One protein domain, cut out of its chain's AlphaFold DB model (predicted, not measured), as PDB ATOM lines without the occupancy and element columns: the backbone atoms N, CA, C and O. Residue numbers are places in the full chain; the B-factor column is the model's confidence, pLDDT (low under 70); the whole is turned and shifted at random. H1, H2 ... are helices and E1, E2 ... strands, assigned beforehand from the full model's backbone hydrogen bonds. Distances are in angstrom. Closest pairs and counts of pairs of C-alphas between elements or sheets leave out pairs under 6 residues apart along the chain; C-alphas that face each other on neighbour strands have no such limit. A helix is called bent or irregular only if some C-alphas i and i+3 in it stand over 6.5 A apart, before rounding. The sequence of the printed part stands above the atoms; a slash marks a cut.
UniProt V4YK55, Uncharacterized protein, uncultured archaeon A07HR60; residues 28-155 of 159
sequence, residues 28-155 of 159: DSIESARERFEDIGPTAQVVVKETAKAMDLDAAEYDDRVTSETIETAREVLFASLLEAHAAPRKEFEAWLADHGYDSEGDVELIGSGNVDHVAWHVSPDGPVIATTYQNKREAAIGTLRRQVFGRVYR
ATOM      1  N   ASP A  28     147.109 134.714 177.638       94.25
ATOM      2  CA  ASP A  28     148.043 133.590 177.482       94.25
ATOM      3  C   ASP A  28     149.238 133.689 178.440       94.25
ATOM      4  O   ASP A  28     150.097 132.815 178.483       94.25
ATOM      5  N   SER A  29     149.296 134.781 179.201       96.56
ATOM      6  CA  SER A  29     150.374 135.118 180.121       96.56
ATOM      7  C   SER A  29     149.865 136.063 181.207       96.56
ATOM      8  O   SER A  29     148.900 136.810 181.018       96.56
ATOM      9  N   ILE A  30     150.546 136.088 182.353       96.25
ATOM     10  CA  ILE A  30     150.275 137.089 183.395       96.25
ATOM     11  C   ILE A  30     150.574 138.517 182.913       96.25
ATOM     12  O   ILE A  30     149.895 139.462 183.314       96.25
ATOM     13  N   GLU A  31     151.560 138.689 182.035       96.44
ATOM     14  CA  GLU A  31     151.887 139.988 181.443       96.44
ATOM     15  C   GLU A  31     150.737 140.515 180.574       96.44
ATOM     16  O   GLU A  31     150.252 141.616 180.824       96.44
ATOM     17  N   SER A  32     150.201 139.702 179.656       96.75
ATOM     18  CA  SER A  32     149.031 140.111 178.864       96.75
ATOM     19  C   SER A  32     147.799 140.384 179.738       96.75
ATOM     20  O   SER A  32     147.020 141.297 179.455       96.75
ATOM     21  N   ALA A  33     147.628 139.647 180.842       97.00
ATOM     22  CA  ALA A  33     146.561 139.912 181.803       97.00
ATOM     23  C   ALA A  33     146.713 141.290 182.471       97.00
ATOM     24  O   ALA A  33     145.719 142.008 182.599       97.00
ATOM     25  N   ARG A  34     147.940 141.684 182.849       97.31
ATOM     26  CA  ARG A  34     148.244 143.017 183.405       97.31
ATOM     27  C   ARG A  34     147.914 144.128 182.422       97.31
ATOM     28  O   ARG A  34     147.184 145.044 182.790       97.31
ATOM     29  N   GLU A  35     148.377 144.013 181.181       96.75
ATOM     30  CA  GLU A  35     148.112 145.010 180.135       96.75
ATOM     31  C   GLU A  35     146.605 145.225 179.946       96.75
ATOM     32  O   GLU A  35     146.106 146.350 179.995       96.75
ATOM     33  N   ARG A  36     145.834 144.133 179.839       96.75
ATOM     34  CA  ARG A  36     144.370 144.224 179.725       96.75
ATOM     35  C   ARG A  36     143.725 144.812 180.969       96.75
ATOM     36  O   ARG A  36     142.759 145.568 180.853       96.75
ATOM     37  N   PHE A  37     144.226 144.467 182.151       97.19
ATOM     38  CA  PHE A  37     143.742 145.051 183.390       97.19
ATOM     39  C   PHE A  37     143.970 146.567 183.383       97.19
ATOM     40  O   PHE A  37     143.052 147.314 183.715       97.19
ATOM     41  N   GLU A  38     145.157 147.051 182.999       96.69
ATOM     42  CA  GLU A  38     145.514 148.477 182.811       96.69
ATOM     43  C   GLU A  38     144.580 149.206 181.853       96.69
ATOM     44  O   GLU A  38     143.985 150.219 182.243       96.69
ATOM     45  N   ASP A  39     144.329 148.634 180.683       96.69
ATOM     46  CA  ASP A  39     143.454 149.229 179.670       96.69
ATOM     47  C   ASP A  39     142.003 149.432 180.149       96.69
ATOM     48  O   ASP A  39     141.305 150.350 179.701       96.69
ATOM     49  N   ILE A  40     141.523 148.609 181.088       96.69
ATOM     50  CA  ILE A  40     140.160 148.719 181.639       96.69
ATOM     51  C   ILE A  40     140.035 149.850 182.669       96.69
ATOM     52  O   ILE A  40     138.925 150.344 182.890       96.69
ATOM     53  N   GLY A  41     141.134 150.303 183.280       96.12
ATOM     54  CA  GLY A  41     141.121 151.297 184.362       96.12
ATOM     55  C   GLY A  41     140.286 152.553 184.054       96.12
ATOM     56  O   GLY A  41     139.365 152.867 184.816       96.12
ATOM     57  N   PRO A  42     140.514 153.237 182.915       97.44
ATOM     58  CA  PRO A  42     139.713 154.395 182.514       97.44
ATOM     59  C   PRO A  42     138.222 154.076 182.334       97.44
ATOM     60  O   PRO A  42     137.364 154.878 182.706       97.44
ATOM     61  N   THR A  43     137.895 152.893 181.805       97.75
ATOM     62  CA  THR A  43     136.500 152.457 181.631       97.75
ATOM     63  C   THR A  43     135.817 152.255 182.982       97.75
ATOM     64  O   THR A  43     134.700 152.732 183.176       97.75
ATOM     65  N   ALA A  44     136.496 151.618 183.940       97.75
ATOM     66  CA  ALA A  44     135.980 151.428 185.295       97.75
ATOM     67  C   ALA A  44     135.661 152.764 185.975       97.75
ATOM     68  O   ALA A  44     134.572 152.939 186.524       97.75
ATOM     69  N   GLN A  45     136.568 153.737 185.863       97.00
ATOM     70  CA  GLN A  45     136.361 155.074 186.414       97.00
ATOM     71  C   GLN A  45     135.129 155.762 185.807       97.00
ATOM     72  O   GLN A  45     134.323 156.338 186.538       97.00
ATOM     73  N   VAL A  46     134.957 155.690 184.483       97.75
ATOM     74  CA  VAL A  46     133.793 156.280 183.802       97.75
ATOM     75  C   VAL A  46     132.495 155.600 184.235       97.75
ATOM     76  O   VAL A  46     131.525 156.294 184.537       97.75
ATOM     77  N   VAL A  47     132.472 154.267 184.322       97.62
ATOM     78  CA  VAL A  47     131.285 153.512 184.757       97.62
ATOM     79  C   VAL A  47     130.870 153.904 186.175       97.62
ATOM     80  O   VAL A  47     129.695 154.196 186.406       97.62
ATOM     81  N   VAL A  48     131.817 153.962 187.116       97.62
ATOM     82  CA  VAL A  48     131.533 154.371 188.501       97.62
ATOM     83  C   VAL A  48     131.024 155.810 188.547       97.62
ATOM     84  O   VAL A  48     130.016 156.083 189.201       97.62
ATOM     85  N   LYS A  49     131.658 156.718 187.798       96.38
ATOM     86  CA  LYS A  49     131.253 158.124 187.724       96.38
ATOM     87  C   LYS A  49     129.832 158.311 187.206       96.38
ATOM     88  O   LYS A  49     129.043 159.019 187.830       96.38
ATOM     89  N   GLU A  50     129.491 157.687 186.084       97.88
ATOM     90  CA  GLU A  50     128.148 157.818 185.513       97.88
ATOM     91  C   GLU A  50     127.090 157.116 186.375       97.88
ATOM     92  O   GLU A  50     125.967 157.604 186.471       97.88
ATOM     93  N   THR A  51     127.453 156.035 187.075       97.12
ATOM     94  CA  THR A  51     126.561 155.386 188.052       97.12
ATOM     95  C   THR A  51     126.281 156.302 189.244       97.12
ATOM     96  O   THR A  51     125.122 156.512 189.587       97.12
ATOM     97  N   ALA A  52     127.316 156.907 189.837       96.19
ATOM     98  CA  ALA A  52     127.163 157.852 190.946       96.19
ATOM     99  C   ALA A  52     126.313 159.067 190.545       96.19
ATOM    100  O   ALA A  52     125.418 159.481 191.277       96.19
ATOM    101  N   LYS A  53     126.532 159.585 189.333       95.31
ATOM    102  CA  LYS A  53     125.727 160.669 188.769       95.31
ATOM    103  C   LYS A  53     124.266 160.266 188.552       95.31
ATOM    104  O   LYS A  53     123.381 161.064 188.823       95.31
ATOM    105  N   ALA A  54     124.000 159.051 188.070       97.62
ATOM    106  CA  ALA A  54     122.635 158.537 187.919       97.62
ATOM    107  C   ALA A  54     121.924 158.320 189.265       97.62
ATOM    108  O   ALA A  54     120.698 158.271 189.313       97.62
ATOM    109  N   MET A  55     122.694 158.195 190.347       96.62
ATOM    110  CA  MET A  55     122.211 158.161 191.727       96.62
ATOM    111  C   MET A  55     122.080 159.562 192.352       96.62
ATOM    112  O   MET A  55     121.843 159.655 193.553       96.62
ATOM    113  N   ASP A  56     122.236 160.628 191.558       96.44
ATOM    114  CA  ASP A  56     122.171 162.032 191.980       96.44
ATOM    115  C   ASP A  56     123.187 162.420 193.073       96.44
ATOM    116  O   ASP A  56     122.960 163.380 193.810       96.44
ATOM    117  N   LEU A  57     124.326 161.716 193.171       95.75
ATOM    118  CA  LEU A  57     125.406 162.135 194.070       95.75
ATOM    119  C   LEU A  57     125.962 163.478 193.600       95.75
ATOM    120  O   LEU A  57     126.362 163.636 192.438       95.75
ATOM    121  N   ASP A  58     126.023 164.435 194.522       92.75
ATOM    122  CA  ASP A  58     126.721 165.687 194.269       92.75
ATOM    123  C   ASP A  58     128.251 165.500 194.305       92.75
ATOM    124  O   ASP A  58     128.773 164.415 194.562       92.75
ATOM    125  N   ALA A  59     128.997 166.564 194.000       92.56
ATOM    126  CA  ALA A  59     130.456 166.493 193.955       92.56
ATOM    127  C   ALA A  59     131.085 166.159 195.320       92.56
ATOM    128  O   ALA A  59     132.066 165.423 195.365       92.56
ATOM    129  N   ALA A  60     130.523 166.667 196.420       94.69
ATOM    130  CA  ALA A  60     131.058 166.408 197.753       94.69
ATOM    131  C   ALA A  60     130.776 164.962 198.184       94.69
ATOM    132  O   ALA A  60     131.653 164.306 198.740       94.69
ATOM    133  N   GLU A  61     129.581 164.446 197.890       95.44
ATOM    134  CA  GLU A  61     129.230 163.046 198.134       95.44
ATOM    135  C   GLU A  61     130.016 162.083 197.242       95.44
ATOM    136  O   GLU A  61     130.387 160.999 197.692       95.44
ATOM    137  N   TYR A  62     130.279 162.463 195.989       94.25
ATOM    138  CA  TYR A  62     131.140 161.696 195.096       94.25
ATOM    139  C   TYR A  62     132.559 161.598 195.660       94.25
ATOM    140  O   TYR A  62     133.077 160.492 195.779       94.25
ATOM    141  N   ASP A  63     133.161 162.723 196.049       93.31
ATOM    142  CA  ASP A  63     134.531 162.750 196.570       93.31
ATOM    143  C   ASP A  63     134.668 161.990 197.906       93.31
ATOM    144  O   ASP A  63     135.713 161.395 198.168       93.31
ATOM    145  N   ASP A  64     133.620 161.975 198.737       94.69
ATOM    146  CA  ASP A  64     133.589 161.227 200.003       94.69
ATOM    147  C   ASP A  64     133.398 159.715 199.796       94.69
ATOM    148  O   ASP A  64     134.042 158.901 200.461       94.69
ATOM    149  N   ARG A  65     132.515 159.312 198.870       93.19
ATOM    150  CA  ARG A  65     132.097 157.905 198.727       93.19
ATOM    151  C   ARG A  65     132.814 157.142 197.619       93.19
ATOM    152  O   ARG A  65     132.937 155.924 197.720       93.19
ATOM    153  N   VAL A  66     133.250 157.811 196.554       95.69
ATOM    154  CA  VAL A  66     133.909 157.175 195.406       95.69
ATOM    155  C   VAL A  66     135.419 157.230 195.592       95.69
ATOM    156  O   VAL A  66     136.117 158.126 195.122       95.69
ATOM    157  N   THR A  67     135.921 156.222 196.293       95.25
ATOM    158  CA  THR A  67     137.345 156.049 196.589       95.25
ATOM    159  C   THR A  67     138.095 155.360 195.444       95.25
ATOM    160  O   THR A  67     137.489 154.783 194.535       95.25
ATOM    161  N   SER A  68     139.431 155.349 195.513       94.44
ATOM    162  CA  SER A  68     140.255 154.517 194.624       94.44
ATOM    163  C   SER A  68     139.869 153.038 194.713       94.44
ATOM    164  O   SER A  68     139.688 152.409 193.680       94.44
ATOM    165  N   GLU A  69     139.610 152.527 195.920       95.00
ATOM    166  CA  GLU A  69     139.151 151.149 196.166       95.00
ATOM    167  C   GLU A  69     137.826 150.836 195.444       95.00
ATOM    168  O   GLU A  69     137.628 149.735 194.927       95.00
ATOM    169  N   THR A  70     136.920 151.815 195.342       95.88
ATOM    170  CA  THR A  70     135.658 151.657 194.596       95.88
ATOM    171  C   THR A  70     135.920 151.483 193.098       95.88
ATOM    172  O   THR A  70     135.326 150.617 192.450       95.88
ATOM    173  N   ILE A  71     136.825 152.292 192.540       96.25
ATOM    174  CA  ILE A  71     137.210 152.223 191.124       96.25
ATOM    175  C   ILE A  71     137.978 150.927 190.842       96.25
ATOM    176  O   ILE A  71     137.713 150.272 189.834       96.25
ATOM    177  N   GLU A  72     138.885 150.533 191.736       95.75
ATOM    178  CA  GLU A  72     139.618 149.267 191.674       95.75
ATOM    179  C   GLU A  72     138.649 148.087 191.675       95.75
ATOM    180  O   GLU A  72     138.687 147.279 190.753       95.75
ATOM    181  N   THR A  73     137.685 148.052 192.597       95.88
ATOM    182  CA  THR A  73     136.649 147.006 192.638       95.88
ATOM    183  C   THR A  73     135.859 146.936 191.327       95.88
ATOM    184  O   THR A  73     135.614 145.850 190.795       95.88
ATOM    185  N   ALA A  74     135.470 148.082 190.760       97.12
ATOM    186  CA  ALA A  74     134.784 148.110 189.470       97.12
ATOM    187  C   ALA A  74     135.671 147.570 188.336       97.12
ATOM    188  O   ALA A  74     135.190 146.829 187.476       97.12
ATOM    189  N   ARG A  75     136.966 147.894 188.353       97.69
ATOM    190  CA  ARG A  75     137.958 147.392 187.395       97.69
ATOM    191  C   ARG A  75     138.149 145.880 187.517       97.69
ATOM    192  O   ARG A  75     138.129 145.211 186.485       97.69
ATOM    193  N   GLU A  76     138.242 145.335 188.735       97.19
ATOM    194  CA  GLU A  76     138.277 143.884 188.996       97.19
ATOM    195  C   GLU A  76     137.066 143.182 188.378       97.19
ATOM    196  O   GLU A  76     137.206 142.201 187.643       97.19
ATOM    197  N   VAL A  77     135.866 143.709 188.637       96.50
ATOM    198  CA  VAL A  77     134.614 143.129 188.136       96.50
ATOM    199  C   VAL A  77     134.540 143.198 186.612       96.50
ATOM    200  O   VAL A  77     134.159 142.208 185.984       96.50
ATOM    201  N   LEU A  78     134.910 144.331 186.010       97.25
ATOM    202  CA  LEU A  78     134.917 144.488 184.555       97.25
ATOM    203  C   LEU A  78     135.921 143.540 183.901       97.25
ATOM    204  O   LEU A  78     135.543 142.820 182.977       97.25
ATOM    205  N   PHE A  79     137.150 143.471 184.409       98.12
ATOM    206  CA  PHE A  79     138.153 142.528 183.918       98.12
ATOM    207  C   PHE A  79     137.647 141.088 184.005       98.12
ATOM    208  O   PHE A  79     137.602 140.391 182.992       98.12
ATOM    209  N   ALA A  80     137.166 140.673 185.181       97.38
ATOM    210  CA  ALA A  80     136.629 139.334 185.382       97.38
ATOM    211  C   ALA A  80     135.468 139.031 184.421       97.38
ATOM    212  O   ALA A  80     135.388 137.931 183.884       97.38
ATOM    213  N   SER A  81     134.580 140.000 184.171       96.56
ATOM    214  CA  SER A  81     133.438 139.835 183.258       96.56
ATOM    215  C   SER A  81     133.838 139.607 181.798       96.56
ATOM    216  O   SER A  81     133.077 138.996 181.050       96.56
ATOM    217  N   LEU A  82     135.023 140.079 181.402       97.25
ATOM    218  CA  LEU A  82     135.537 139.981 180.038       97.25
ATOM    219  C   LEU A  82     136.380 138.723 179.811       97.25
ATOM    220  O   LEU A  82     136.587 138.354 178.652       97.25
ATOM    221  N   LEU A  83     136.817 138.056 180.886       98.12
ATOM    222  CA  LEU A  83     137.549 136.795 180.804       98.12
ATOM    223  C   LEU A  83     136.747 135.746 180.041       98.12
ATOM    224  O   LEU A  83     135.548 135.555 180.271       98.12
ATOM    225  N   GLU A  84     137.431 135.056 179.143       98.06
ATOM    226  CA  GLU A  84     136.876 133.953 178.390       98.06
ATOM    227  C   GLU A  84     136.474 132.828 179.345       98.06
ATOM    228  O   GLU A  84     137.209 132.474 180.263       98.06
ATOM    229  N   ALA A  85     135.276 132.295 179.169       98.06
ATOM    230  CA  ALA A  85     134.771 131.172 179.930       98.06
ATOM    231  C   ALA A  85     134.080 130.221 178.966       98.06
ATOM    232  O   ALA A  85     133.221 130.626 178.180       98.06
ATOM    233  N   HIS A  86     134.439 128.952 179.061       97.69
ATOM    234  CA  HIS A  86     133.795 127.884 178.324       97.69
ATOM    235  C   HIS A  86     132.717 127.246 179.190       97.69
ATOM    236  O   HIS A  86     132.814 127.253 180.417       97.69
ATOM    237  N   ALA A  87     131.696 126.674 178.566       97.25
ATOM    238  CA  ALA A  87     130.663 125.910 179.236       97.25
ATOM    239  C   ALA A  87     130.163 124.785 178.331       97.25
ATOM    240  O   ALA A  87     129.858 125.016 177.163       97.25
ATOM    241  N   ALA A  88     130.068 123.573 178.868       96.19
ATOM    242  CA  ALA A  88     129.656 122.396 178.110       96.19
ATOM    243  C   ALA A  88     129.111 121.296 179.040       96.19
ATOM    244  O   ALA A  88     129.331 121.350 180.258       96.19
ATOM    245  N   PRO A  89     128.449 120.264 178.490       94.94
ATOM    246  CA  PRO A  89     128.233 119.007 179.187       94.94
ATOM    247  C   PRO A  89     129.556 118.418 179.672       94.94
ATOM    248  O   PRO A  89     130.596 118.540 179.021       94.94
ATOM    249  N   ARG A  90     129.515 117.720 180.804       93.44
ATOM    250  CA  ARG A  90     130.698 117.173 181.474       93.44
ATOM    251  C   ARG A  90     131.554 116.293 180.566       93.44
ATOM    252  O   ARG A  90     132.770 116.412 180.579       93.44
ATOM    253  N   LYS A  91     130.916 115.456 179.750       92.75
ATOM    254  CA  LYS A  91     131.610 114.584 178.798       92.75
ATOM    255  C   LYS A  91     132.440 115.376 177.779       92.75
ATOM    256  O   LYS A  91     133.540 114.957 177.443       92.75
ATOM    257  N   GLU A  92     131.917 116.501 177.296       95.31
ATOM    258  CA  GLU A  92     132.627 117.373 176.352       95.31
ATOM    259  C   GLU A  92     133.788 118.097 177.040       95.31
ATOM    260  O   GLU A  92     134.863 118.215 176.465       95.31
ATOM    261  N   PHE A  93     133.611 118.515 178.297       95.00
ATOM    262  CA  PHE A  93     134.700 119.060 179.110       95.00
ATOM    263  C   PHE A  93     135.827 118.036 179.333       95.00
ATOM    264  O   PHE A  93     136.993 118.354 179.131       95.00
ATOM    265  N   GLU A  94     135.493 116.798 179.700       93.88
ATOM    266  CA  GLU A  94     136.474 115.719 179.896       93.88
ATOM    267  C   GLU A  94     137.221 115.375 178.598       93.88
ATOM    268  O   GLU A  94     138.434 115.171 178.622       93.88
ATOM    269  N   ALA A  95     136.520 115.361 177.459       94.56
ATOM    270  CA  ALA A  95     137.148 115.197 176.150       94.56
ATOM    271  C   ALA A  95     138.084 116.370 175.821       94.56
ATOM    272  O   ALA A  95     139.218 116.151 175.403       94.56
ATOM    273  N   TRP A  96     137.643 117.605 176.082       96.25
ATOM    274  CA  TRP A  96     138.454 118.804 175.883       96.25
ATOM    275  C   TRP A  96     139.742 118.762 176.714       96.25
ATOM    276  O   TRP A  96     140.810 119.044 176.177       96.25
ATOM    277  N   LEU A  97     139.671 118.353 177.987       96.31
ATOM    278  CA  LEU A  97     140.853 118.201 178.845       96.31
ATOM    279  C   LEU A  97     141.860 117.208 178.255       96.31
ATOM    280  O   LEU A  97     143.043 117.528 178.153       96.31
ATOM    281  N   ALA A  98     141.388 116.036 177.824       95.06
ATOM    282  CA  ALA A  98     142.241 115.009 177.233       95.06
ATOM    283  C   ALA A  98     142.920 115.495 175.941       95.06
ATOM    284  O   ALA A  98     144.118 115.284 175.757       95.06
ATOM    285  N   ASP A  99     142.180 116.196 175.078       95.94
ATOM    286  CA  ASP A  99     142.698 116.724 173.811       95.94
ATOM    287  C   ASP A  99     143.738 117.844 174.007       95.94
ATOM    288  O   ASP A  99     144.595 118.044 173.143       95.94
ATOM    289  N   HIS A 100     143.690 118.556 175.138       94.56
ATOM    290  CA  HIS A 100     144.610 119.654 175.470       94.56
ATOM    291  C   HIS A 100     145.714 119.249 176.461       94.56
ATOM    292  O   HIS A 100     146.535 120.087 176.829       94.56
ATOM    293  N   GLY A 101     145.781 117.969 176.847       94.38
ATOM    294  CA  GLY A 101     146.848 117.428 177.693       94.38
ATOM    295  C   GLY A 101     146.700 117.711 179.190       94.38
ATOM    296  O   GLY A 101     147.706 117.714 179.891       94.38
ATOM    297  N   TYR A 102     145.477 117.944 179.672       93.88
ATOM    298  CA  TYR A 102     145.162 118.106 181.096       93.88
ATOM    299  C   TYR A 102     144.724 116.765 181.711       93.88
ATOM    300  O   TYR A 102     143.535 116.536 181.954       93.88
ATOM    301  N   ASP A 103     145.666 115.843 181.905       88.69
ATOM    302  CA  ASP A 103     145.422 114.475 182.393       88.69
ATOM    303  C   ASP A 103     146.100 114.153 183.739       88.69
ATOM    304  O   ASP A 103     145.927 113.054 184.282       88.69
ATOM    305  N   SER A 104     146.835 115.113 184.301       88.94
ATOM    306  CA  SER A 104     147.635 114.959 185.510       88.94
ATOM    307  C   SER A 104     146.956 115.548 186.752       88.94
ATOM    308  O   SER A 104     146.097 116.432 186.700       88.94
ATOM    309  N   GLU A 105     147.336 115.037 187.926       84.75
ATOM    310  CA  GLU A 105     146.874 115.592 189.199       84.75
ATOM    311  C   GLU A 105     147.367 117.040 189.343       84.75
ATOM    312  O   GLU A 105     148.566 117.301 189.291       84.75
ATOM    313  N   GLY A 106     146.436 117.974 189.544       88.25
ATOM    314  CA  GLY A 106     146.737 119.404 189.643       88.25
ATOM    315  C   GLY A 106     146.510 120.197 188.357       88.25
ATOM    316  O   GLY A 106     146.565 121.418 188.416       88.25
ATOM    317  N   ASP A 107     146.172 119.549 187.239       93.50
ATOM    318  CA  ASP A 107     145.854 120.238 185.979       93.50
ATOM    319  C   ASP A 107     144.499 120.958 186.013       93.50
ATOM    320  O   ASP A 107     144.255 121.898 185.255       93.50
ATOM    321  N   VAL A 108     143.600 120.518 186.900       95.56
ATOM    322  CA  VAL A 108     142.228 121.018 186.999       95.56
ATOM    323  C   VAL A 108     141.845 121.258 188.454       95.56
ATOM    324  O   VAL A 108     141.866 120.345 189.280       95.56
ATOM    325  N   GLU A 109     141.382 122.471 188.747       95.12
ATOM    326  CA  GLU A 109     140.715 122.807 190.003       95.12
ATOM    327  C   GLU A 109     139.199 122.873 189.790       95.12
ATOM    328  O   GLU A 109     138.642 123.898 189.389       95.12
ATOM    329  N   LEU A 110     138.506 121.768 190.079       93.50
ATOM    330  CA  LEU A 110     137.050 121.694 189.962       93.50
ATOM    331  C   LEU A 110     136.350 122.105 191.266       93.50
ATOM    332  O   LEU A 110     136.457 121.435 192.292       93.50
ATOM    333  N   ILE A 111     135.541 123.160 191.200       90.81
ATOM    334  CA  ILE A 111     134.739 123.676 192.313       90.81
ATOM    335  C   ILE A 111     133.269 123.279 192.129       90.81
ATOM    336  O   ILE A 111     132.554 123.804 191.269       90.81
ATOM    337  N   GLY A 112     132.780 122.384 192.986       85.19
ATOM    338  CA  GLY A 112     131.375 121.976 193.021       85.19
ATOM    339  C   GLY A 112     131.206 120.476 193.229       85.19
ATOM    340  O   GLY A 112     132.069 119.821 193.806       85.19
ATOM    341  N   SER A 113     130.068 119.935 192.792       82.06
ATOM    342  CA  SER A 113     129.741 118.518 192.982       82.06
ATOM    343  C   SER A 113     130.111 117.688 191.752       82.06
ATOM    344  O   SER A 113     129.890 118.098 190.614       82.06
ATOM    345  N   GLY A 114     130.621 116.477 191.975       72.75
ATOM    346  CA  GLY A 114     130.910 115.513 190.907       72.75
ATOM    347  C   GLY A 114     129.667 114.970 190.188       72.75
ATOM    348  O   GLY A 114     129.790 114.454 189.088       72.75
ATOM    349  N   ASN A 115     128.473 115.124 190.769       78.00
ATOM    350  CA  ASN A 115     127.226 114.530 190.261       78.00
ATOM    351  C   ASN A 115     126.376 115.521 189.448       78.00
ATOM    352  O   ASN A 115     125.151 115.496 189.530       78.00
ATOM    353  N   VAL A 116     127.022 116.456 188.758       87.88
ATOM    354  CA  VAL A 116     126.366 117.531 188.008       87.88
ATOM    355  C   VAL A 116     126.774 117.440 186.543       87.88
ATOM    356  O   VAL A 116     127.943 117.162 186.244       87.88
ATOM    357  N   ASP A 117     125.804 117.672 185.658       90.94
ATOM    358  CA  ASP A 117     125.904 117.306 184.242       90.94
ATOM    359  C   ASP A 117     126.690 118.302 183.383       90.94
ATOM    360  O   ASP A 117     127.203 117.907 182.337       90.94
ATOM    361  N   HIS A 118     126.835 119.560 183.813       95.19
ATOM    362  CA  HIS A 118     127.551 120.586 183.051       95.19
ATOM    363  C   HIS A 118     128.682 121.225 183.848       95.19
ATOM    364  O   HIS A 118     128.658 121.312 185.082       95.19
ATOM    365  N   VAL A 119     129.679 121.697 183.106       96.75
ATOM    366  CA  VAL A 119     130.889 122.329 183.625       96.75
ATOM    367  C   VAL A 119     131.114 123.635 182.878       96.75
ATOM    368  O   VAL A 119     130.938 123.696 181.663       96.75
ATOM    369  N   ALA A 120     131.484 124.682 183.606       97.62
ATOM    370  CA  ALA A 120     132.050 125.901 183.054       97.62
ATOM    371  C   ALA A 120     133.508 126.020 183.498       97.62
ATOM    372  O   ALA A 120     133.797 125.745 184.662       97.62
ATOM    373  N   TRP A 121     134.417 126.423 182.615       98.06
ATOM    374  CA  TRP A 121     135.841 126.495 182.934       98.06
ATOM    375  C   TRP A 121     136.569 127.645 182.244       98.06
ATOM    376  O   TRP A 121     136.090 128.220 181.268       98.06
ATOM    377  N   HIS A 122     137.726 127.985 182.801       98.06
ATOM    378  CA  HIS A 122     138.659 128.977 182.285       98.06
ATOM    379  C   HIS A 122     140.068 128.386 182.286       98.06
ATOM    380  O   HIS A 122     140.463 127.718 183.246       98.06
ATOM    381  N   VAL A 123     140.814 128.652 181.219       96.88
ATOM    382  CA  VAL A 123     142.206 128.228 181.075       96.88
ATOM    383  C   VAL A 123     143.106 129.301 181.668       96.88
ATOM    384  O   VAL A 123     143.181 130.405 181.136       96.88
ATOM    385  N   SER A 124     143.765 128.986 182.781       94.25
ATOM    386  CA  SER A 124     144.730 129.902 183.388       94.25
ATOM    387  C   SER A 124     146.011 129.965 182.540       94.25
ATOM    388  O   SER A 124     146.408 128.933 182.004       94.25
ATOM    389  N   PRO A 125     146.701 131.119 182.465       92.44
ATOM    390  CA  PRO A 125     147.922 131.263 181.669       92.44
ATOM    391  C   PRO A 125     149.042 130.284 182.046       92.44
ATOM    392  O   PRO A 125     149.576 129.580 181.199       92.44
ATOM    393  N   ASP A 126     149.360 130.225 183.341       85.81
ATOM    394  CA  ASP A 126     150.494 129.476 183.898       85.81
ATOM    395  C   ASP A 126     150.039 128.554 185.047       85.81
ATOM    396  O   ASP A 126     150.762 128.332 186.020       85.81
ATOM    397  N   GLY A 127     148.798 128.065 184.992       89.38
ATOM    398  CA  GLY A 127     148.180 127.357 186.112       89.38
ATOM    399  C   GLY A 127     147.079 126.382 185.704       89.38
ATOM    400  O   GLY A 127     146.864 126.147 184.514       89.38
ATOM    401  N   PRO A 128     146.361 125.816 186.689       94.50
ATOM    402  CA  PRO A 128     145.310 124.847 186.425       94.50
ATOM    403  C   PRO A 128     144.141 125.456 185.655       94.50
ATOM    404  O   PRO A 128     143.831 126.649 185.765       94.50
ATOM    405  N   VAL A 129     143.407 124.597 184.957       96.88
ATOM    406  CA  VAL A 129     142.062 124.909 184.482       96.88
ATOM    407  C   VAL A 129     141.156 125.073 185.700       96.88
ATOM    408  O   VAL A 129     140.937 124.128 186.461       96.88
ATOM    409  N   ILE A 130     140.604 126.268 185.893       97.31
ATOM    410  CA  ILE A 130     139.634 126.512 186.962       97.31
ATOM    411  C   ILE A 130     138.257 126.170 186.418       97.31
ATOM    412  O   ILE A 130     137.844 126.716 185.395       97.31
ATOM    413  N   ALA A 131     137.530 125.292 187.102       96.88
ATOM    414  CA  ALA A 131     136.233 124.817 186.648       96.88
ATOM    415  C   ALA A 131     135.169 124.910 187.744       96.88
ATOM    416  O   ALA A 131     135.445 124.800 188.938       96.88
ATOM    417  N   THR A 132     133.912 125.076 187.344       96.50
ATOM    418  CA  THR A 132     132.755 124.982 188.230       96.50
ATOM    419  C   THR A 132     131.622 124.199 187.584       96.50
ATOM    420  O   THR A 132     131.472 124.193 186.368       96.50
ATOM    421  N   THR A 133     130.816 123.525 188.399       95.56
ATOM    422  CA  THR A 133     129.719 122.675 187.913       95.56
ATOM    423  C   THR A 133     128.367 123.373 188.008       95.56
ATOM    424  O   THR A 133     128.129 124.161 188.926       95.56
ATOM    425  N   TYR A 134     127.454 123.075 187.080       94.25
ATOM    426  CA  TYR A 134     126.085 123.597 187.104       94.25
ATOM    427  C   TYR A 134     125.081 122.644 186.450       94.25
ATOM    428  O   TYR A 134     125.422 121.894 185.545       94.25
ATOM    429  N   GLN A 135     123.823 122.678 186.903       91.75
ATOM    430  CA  GLN A 135     122.762 121.876 186.287       91.75
ATOM    431  C   GLN A 135     122.060 122.655 185.171       91.75
ATOM    432  O   GLN A 135     122.184 122.298 184.012       91.75
ATOM    433  N   ASN A 136     121.374 123.752 185.523       88.38
ATOM    434  CA  ASN A 136     120.496 124.493 184.599       88.38
ATOM    435  C   ASN A 136     120.779 126.009 184.551       88.38
ATOM    436  O   ASN A 136     120.016 126.761 183.956       88.38
ATOM    437  N   LYS A 137     121.812 126.502 185.252       91.81
ATOM    438  CA  LYS A 137     122.084 127.946 185.409       91.81
ATOM    439  C   LYS A 137     123.453 128.346 184.853       91.81
ATOM    440  O   LYS A 137     124.306 128.807 185.611       91.81
ATOM    441  N   ARG A 138     123.650 128.175 183.542       94.25
ATOM    442  CA  ARG A 138     124.927 128.435 182.850       94.25
ATOM    443  C   ARG A 138     125.484 129.838 183.113       94.25
ATOM    444  O   ARG A 138     126.592 129.957 183.617       94.25
ATOM    445  N   GLU A 139     124.704 130.889 182.865       93.50
ATOM    446  CA  GLU A 139     125.162 132.281 183.038       93.50
ATOM    447  C   GLU A 139     125.599 132.583 184.481       93.50
ATOM    448  O   GLU A 139     126.630 133.208 184.728       93.50
ATOM    449  N   ALA A 140     124.845 132.086 185.470       93.00
ATOM    450  CA  ALA A 140     125.196 132.256 186.879       93.00
ATOM    451  C   ALA A 140     126.477 131.488 187.249       93.00
ATOM    452  O   ALA A 140     127.269 131.963 188.069       93.00
ATOM    453  N   ALA A 141     126.685 130.317 186.644       94.69
ATOM    454  CA  ALA A 141     127.899 129.529 186.807       94.69
ATOM    455  C   ALA A 141     129.114 130.245 186.204       94.69
ATOM    456  O   ALA A 141     130.108 130.411 186.904       94.69
ATOM    457  N   ILE A 142     129.004 130.772 184.981       96.94
ATOM    458  CA  ILE A 142     130.054 131.573 184.328       96.94
ATOM    459  C   ILE A 142     130.396 132.813 185.164       96.94
ATOM    460  O   ILE A 142     131.565 133.084 185.438       96.94
ATOM    461  N   GLY A 143     129.389 133.541 185.654       95.62
ATOM    462  CA  GLY A 143     129.616 134.693 186.530       95.62
ATOM    463  C   GLY A 143     130.284 134.325 187.862       95.62
ATOM    464  O   GLY A 143     131.032 135.121 188.429       95.62
ATOM    465  N   THR A 144     130.033 133.123 188.383       94.81
ATOM    466  CA  THR A 144     130.692 132.611 189.597       94.81
ATOM    467  C   THR A 144     132.132 132.206 189.304       94.81
ATOM    468  O   THR A 144     133.037 132.627 190.025       94.81
ATOM    469  N   LEU A 145     132.345 131.457 188.222       97.50
ATOM    470  CA  LEU A 145     133.653 131.051 187.723       97.50
ATOM    471  C   LEU A 145     134.572 132.259 187.551       97.50
ATOM    472  O   LEU A 145     135.635 132.293 188.153       97.50
ATOM    473  N   ARG A 146     134.136 133.283 186.811       97.62
ATOM    474  CA  ARG A 146     134.929 134.493 186.545       97.62
ATOM    475  C   ARG A 146     135.399 135.197 187.818       97.62
ATOM    476  O   ARG A 146     136.547 135.621 187.901       97.62
ATOM    477  N   ARG A 147     134.543 135.274 188.844       95.31
ATOM    478  CA  ARG A 147     134.923 135.841 190.153       95.31
ATOM    479  C   ARG A 147     135.957 134.979 190.879       95.31
ATOM    480  O   ARG A 147     136.871 135.524 191.490       95.31
ATOM    481  N   GLN A 148     135.811 133.653 190.827       95.12
ATOM    482  CA  GLN A 148     136.780 132.724 191.420       95.12
ATOM    483  C   GLN A 148     138.130 132.797 190.702       95.12
ATOM    484  O   GLN A 148     139.155 132.922 191.361       95.12
ATOM    485  N   VAL A 149     138.113 132.776 189.370       96.81
ATOM    486  CA  VAL A 149     139.293 132.904 188.511       96.81
ATOM    487  C   VAL A 149     140.034 134.195 188.819       96.81
ATOM    488  O   VAL A 149     141.220 134.146 189.124       96.81
ATOM    489  N   PHE A 150     139.345 135.341 188.832       96.44
ATOM    490  CA  PHE A 150     139.993 136.606 189.166       96.44
ATOM    491  C   PHE A 150     140.678 136.556 190.535       96.44
ATOM    492  O   PHE A 150     141.863 136.857 190.642       96.44
ATOM    493  N   GLY A 151     139.958 136.115 191.569       94.75
ATOM    494  CA  GLY A 151     140.494 136.077 192.927       94.75
ATOM    495  C   GLY A 151     141.649 135.094 193.138       94.75
ATOM    496  O   GLY A 151     142.426 135.309 194.060       94.75
ATOM    497  N   ARG A 152     141.748 134.031 192.330       93.50
ATOM    498  CA  ARG A 152     142.753 132.959 192.482       93.50
ATOM    499  C   ARG A 152     143.954 133.117 191.560       93.50
ATOM    500  O   ARG A 152     145.063 132.800 191.963       93.50
ATOM    501  N   VAL A 153     143.711 133.552 190.328       95.31
ATOM    502  CA  VAL A 153     144.708 133.557 189.250       95.31
ATOM    503  C   VAL A 153     145.260 134.955 189.024       95.31
ATOM    504  O   VAL A 153     146.441 135.102 188.749       95.31
ATOM    505  N   TYR A 154     144.427 135.993 189.124       96.38
ATOM    506  CA  TYR A 154     144.804 137.316 188.624       96.38
ATOM    507  C   TYR A 154     145.050 138.351 189.718       96.38
ATOM    508  O   TYR A 154     145.959 139.159 189.558       96.38
ATOM    509  N   ARG A 155     144.296 138.338 190.827       94.88
ATOM    510  CA  ARG A 155     144.335 139.400 191.851       94.88
ATOM    511  C   ARG A 155     145.749 139.720 192.342       94.88
ATOM    512  O   ARG A 155     146.143 140.877 192.318       94.88
TER     513      ARG A 155
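This is residues 28 to 155 of the 159 residues of an uncharacterized protein of uncultured archaeon A07HR60 (UniProt V4YK55). A small, strongly twisted sheet of four strands, with H5 over one face and H4 over the other, makes a head at one end of a long, flat model. A helical arm makes the other end: H3 packs on H5 and runs away from the head, the bent H1 crosses H3, and the short H2 lies at the far tip. The 128 printed residues hold five named helices and four named strands, in the order H1 H2 H3 E1 H4 E2 E3 E4 H5, and the mixed sheet has the order E1 E3 E4 E2. The class is mixed, helices and strands; the whole is loose, with a radius of gyration of the C-alphas of 17.8 A and spans of 55 by 33 by 16 A.

H1, residues 30 to 54, begins at C-alpha 30 (150.275, 137.089, 183.395). By its hydrogen bonds it was assigned as one helix, but it is bent, with C-alphas 39 and 42 7.0 A apart; its arms are H1a, residues 30 to 39, 14.4 A, and H1b, residues 42 to 54, 18.4 A. H2 is residues 59 to 65, and H3 residues 68 to 82, 21.1 A. E1, residues 85 to 89, is followed by H4, residues 90 to 99, 14.2 A. E2 is residues 108 to 111, E3 residues 118 to 123, 16.6 A, and E4 residues 129 to 134, 16.2 A. H5, residues 138 to 155, spans 24.0 A, has a kink of 27 degrees near residue 149, and ends at C-alpha 155 (144.335, 139.400, 191.851). It is only just irregular: C-alphas 152 and 155 are 6.7 A apart.

H1a touches H3 at a steep tilt of 63 degrees, the closest C-alphas being those of Phe 37 and Phe 79, 6.2 A. H1b touches H3 with residues 43 to 48 alone, closest at Ala 44 and Arg 75, C-alphas 5.0 A apart. H2 is close to H1b but not clearly touching, with the C-alphas of Ala 52 and Tyr 62 6.9 A apart. H3 touches H5 with residues 76 to 81 alone, closest at the C-alphas of Ala 80 and Arg 146, 5.3 A, at a steep tilt of 55 degrees, opposite ways. H5 is on the sheet, over E3 and E4, at a height of 8.2 A; H4 is on the opposite face, over E3, at 9.4 A, giving three layers, helices on both faces of a sheet. E1 and E3 are antiparallel, with N 86 and O 121 2.9 A apart, within hydrogen-bond range. E3 and E4 form an antiparallel hairpin, with N 120 and O 132 at 2.8 A, within hydrogen-bond range. E4 and E2 are parallel, with N 111 and O 131 at 2.8 A, also within range. E1, H4 and E2 make a split strand-helix-strand unit, two strands running the same way with a helix between them in the chain and E3 and E4 between them in the sheet; its crossover is right-handed. Every O i to N i+4 pair is within hydrogen-bond range in H1a, H1b, H2, H3 and H4, and 12 of 14 in H5.

The C-alphas of Ala 60 and Ala 98, the two farthest apart, are 56.5 A from each other. The printed part has no cut and no long link; H4 to E2 and E2 to E3 are short links, the others tight. The mean pLDDT of the printed part is 94.7, and no printed residue is under 70.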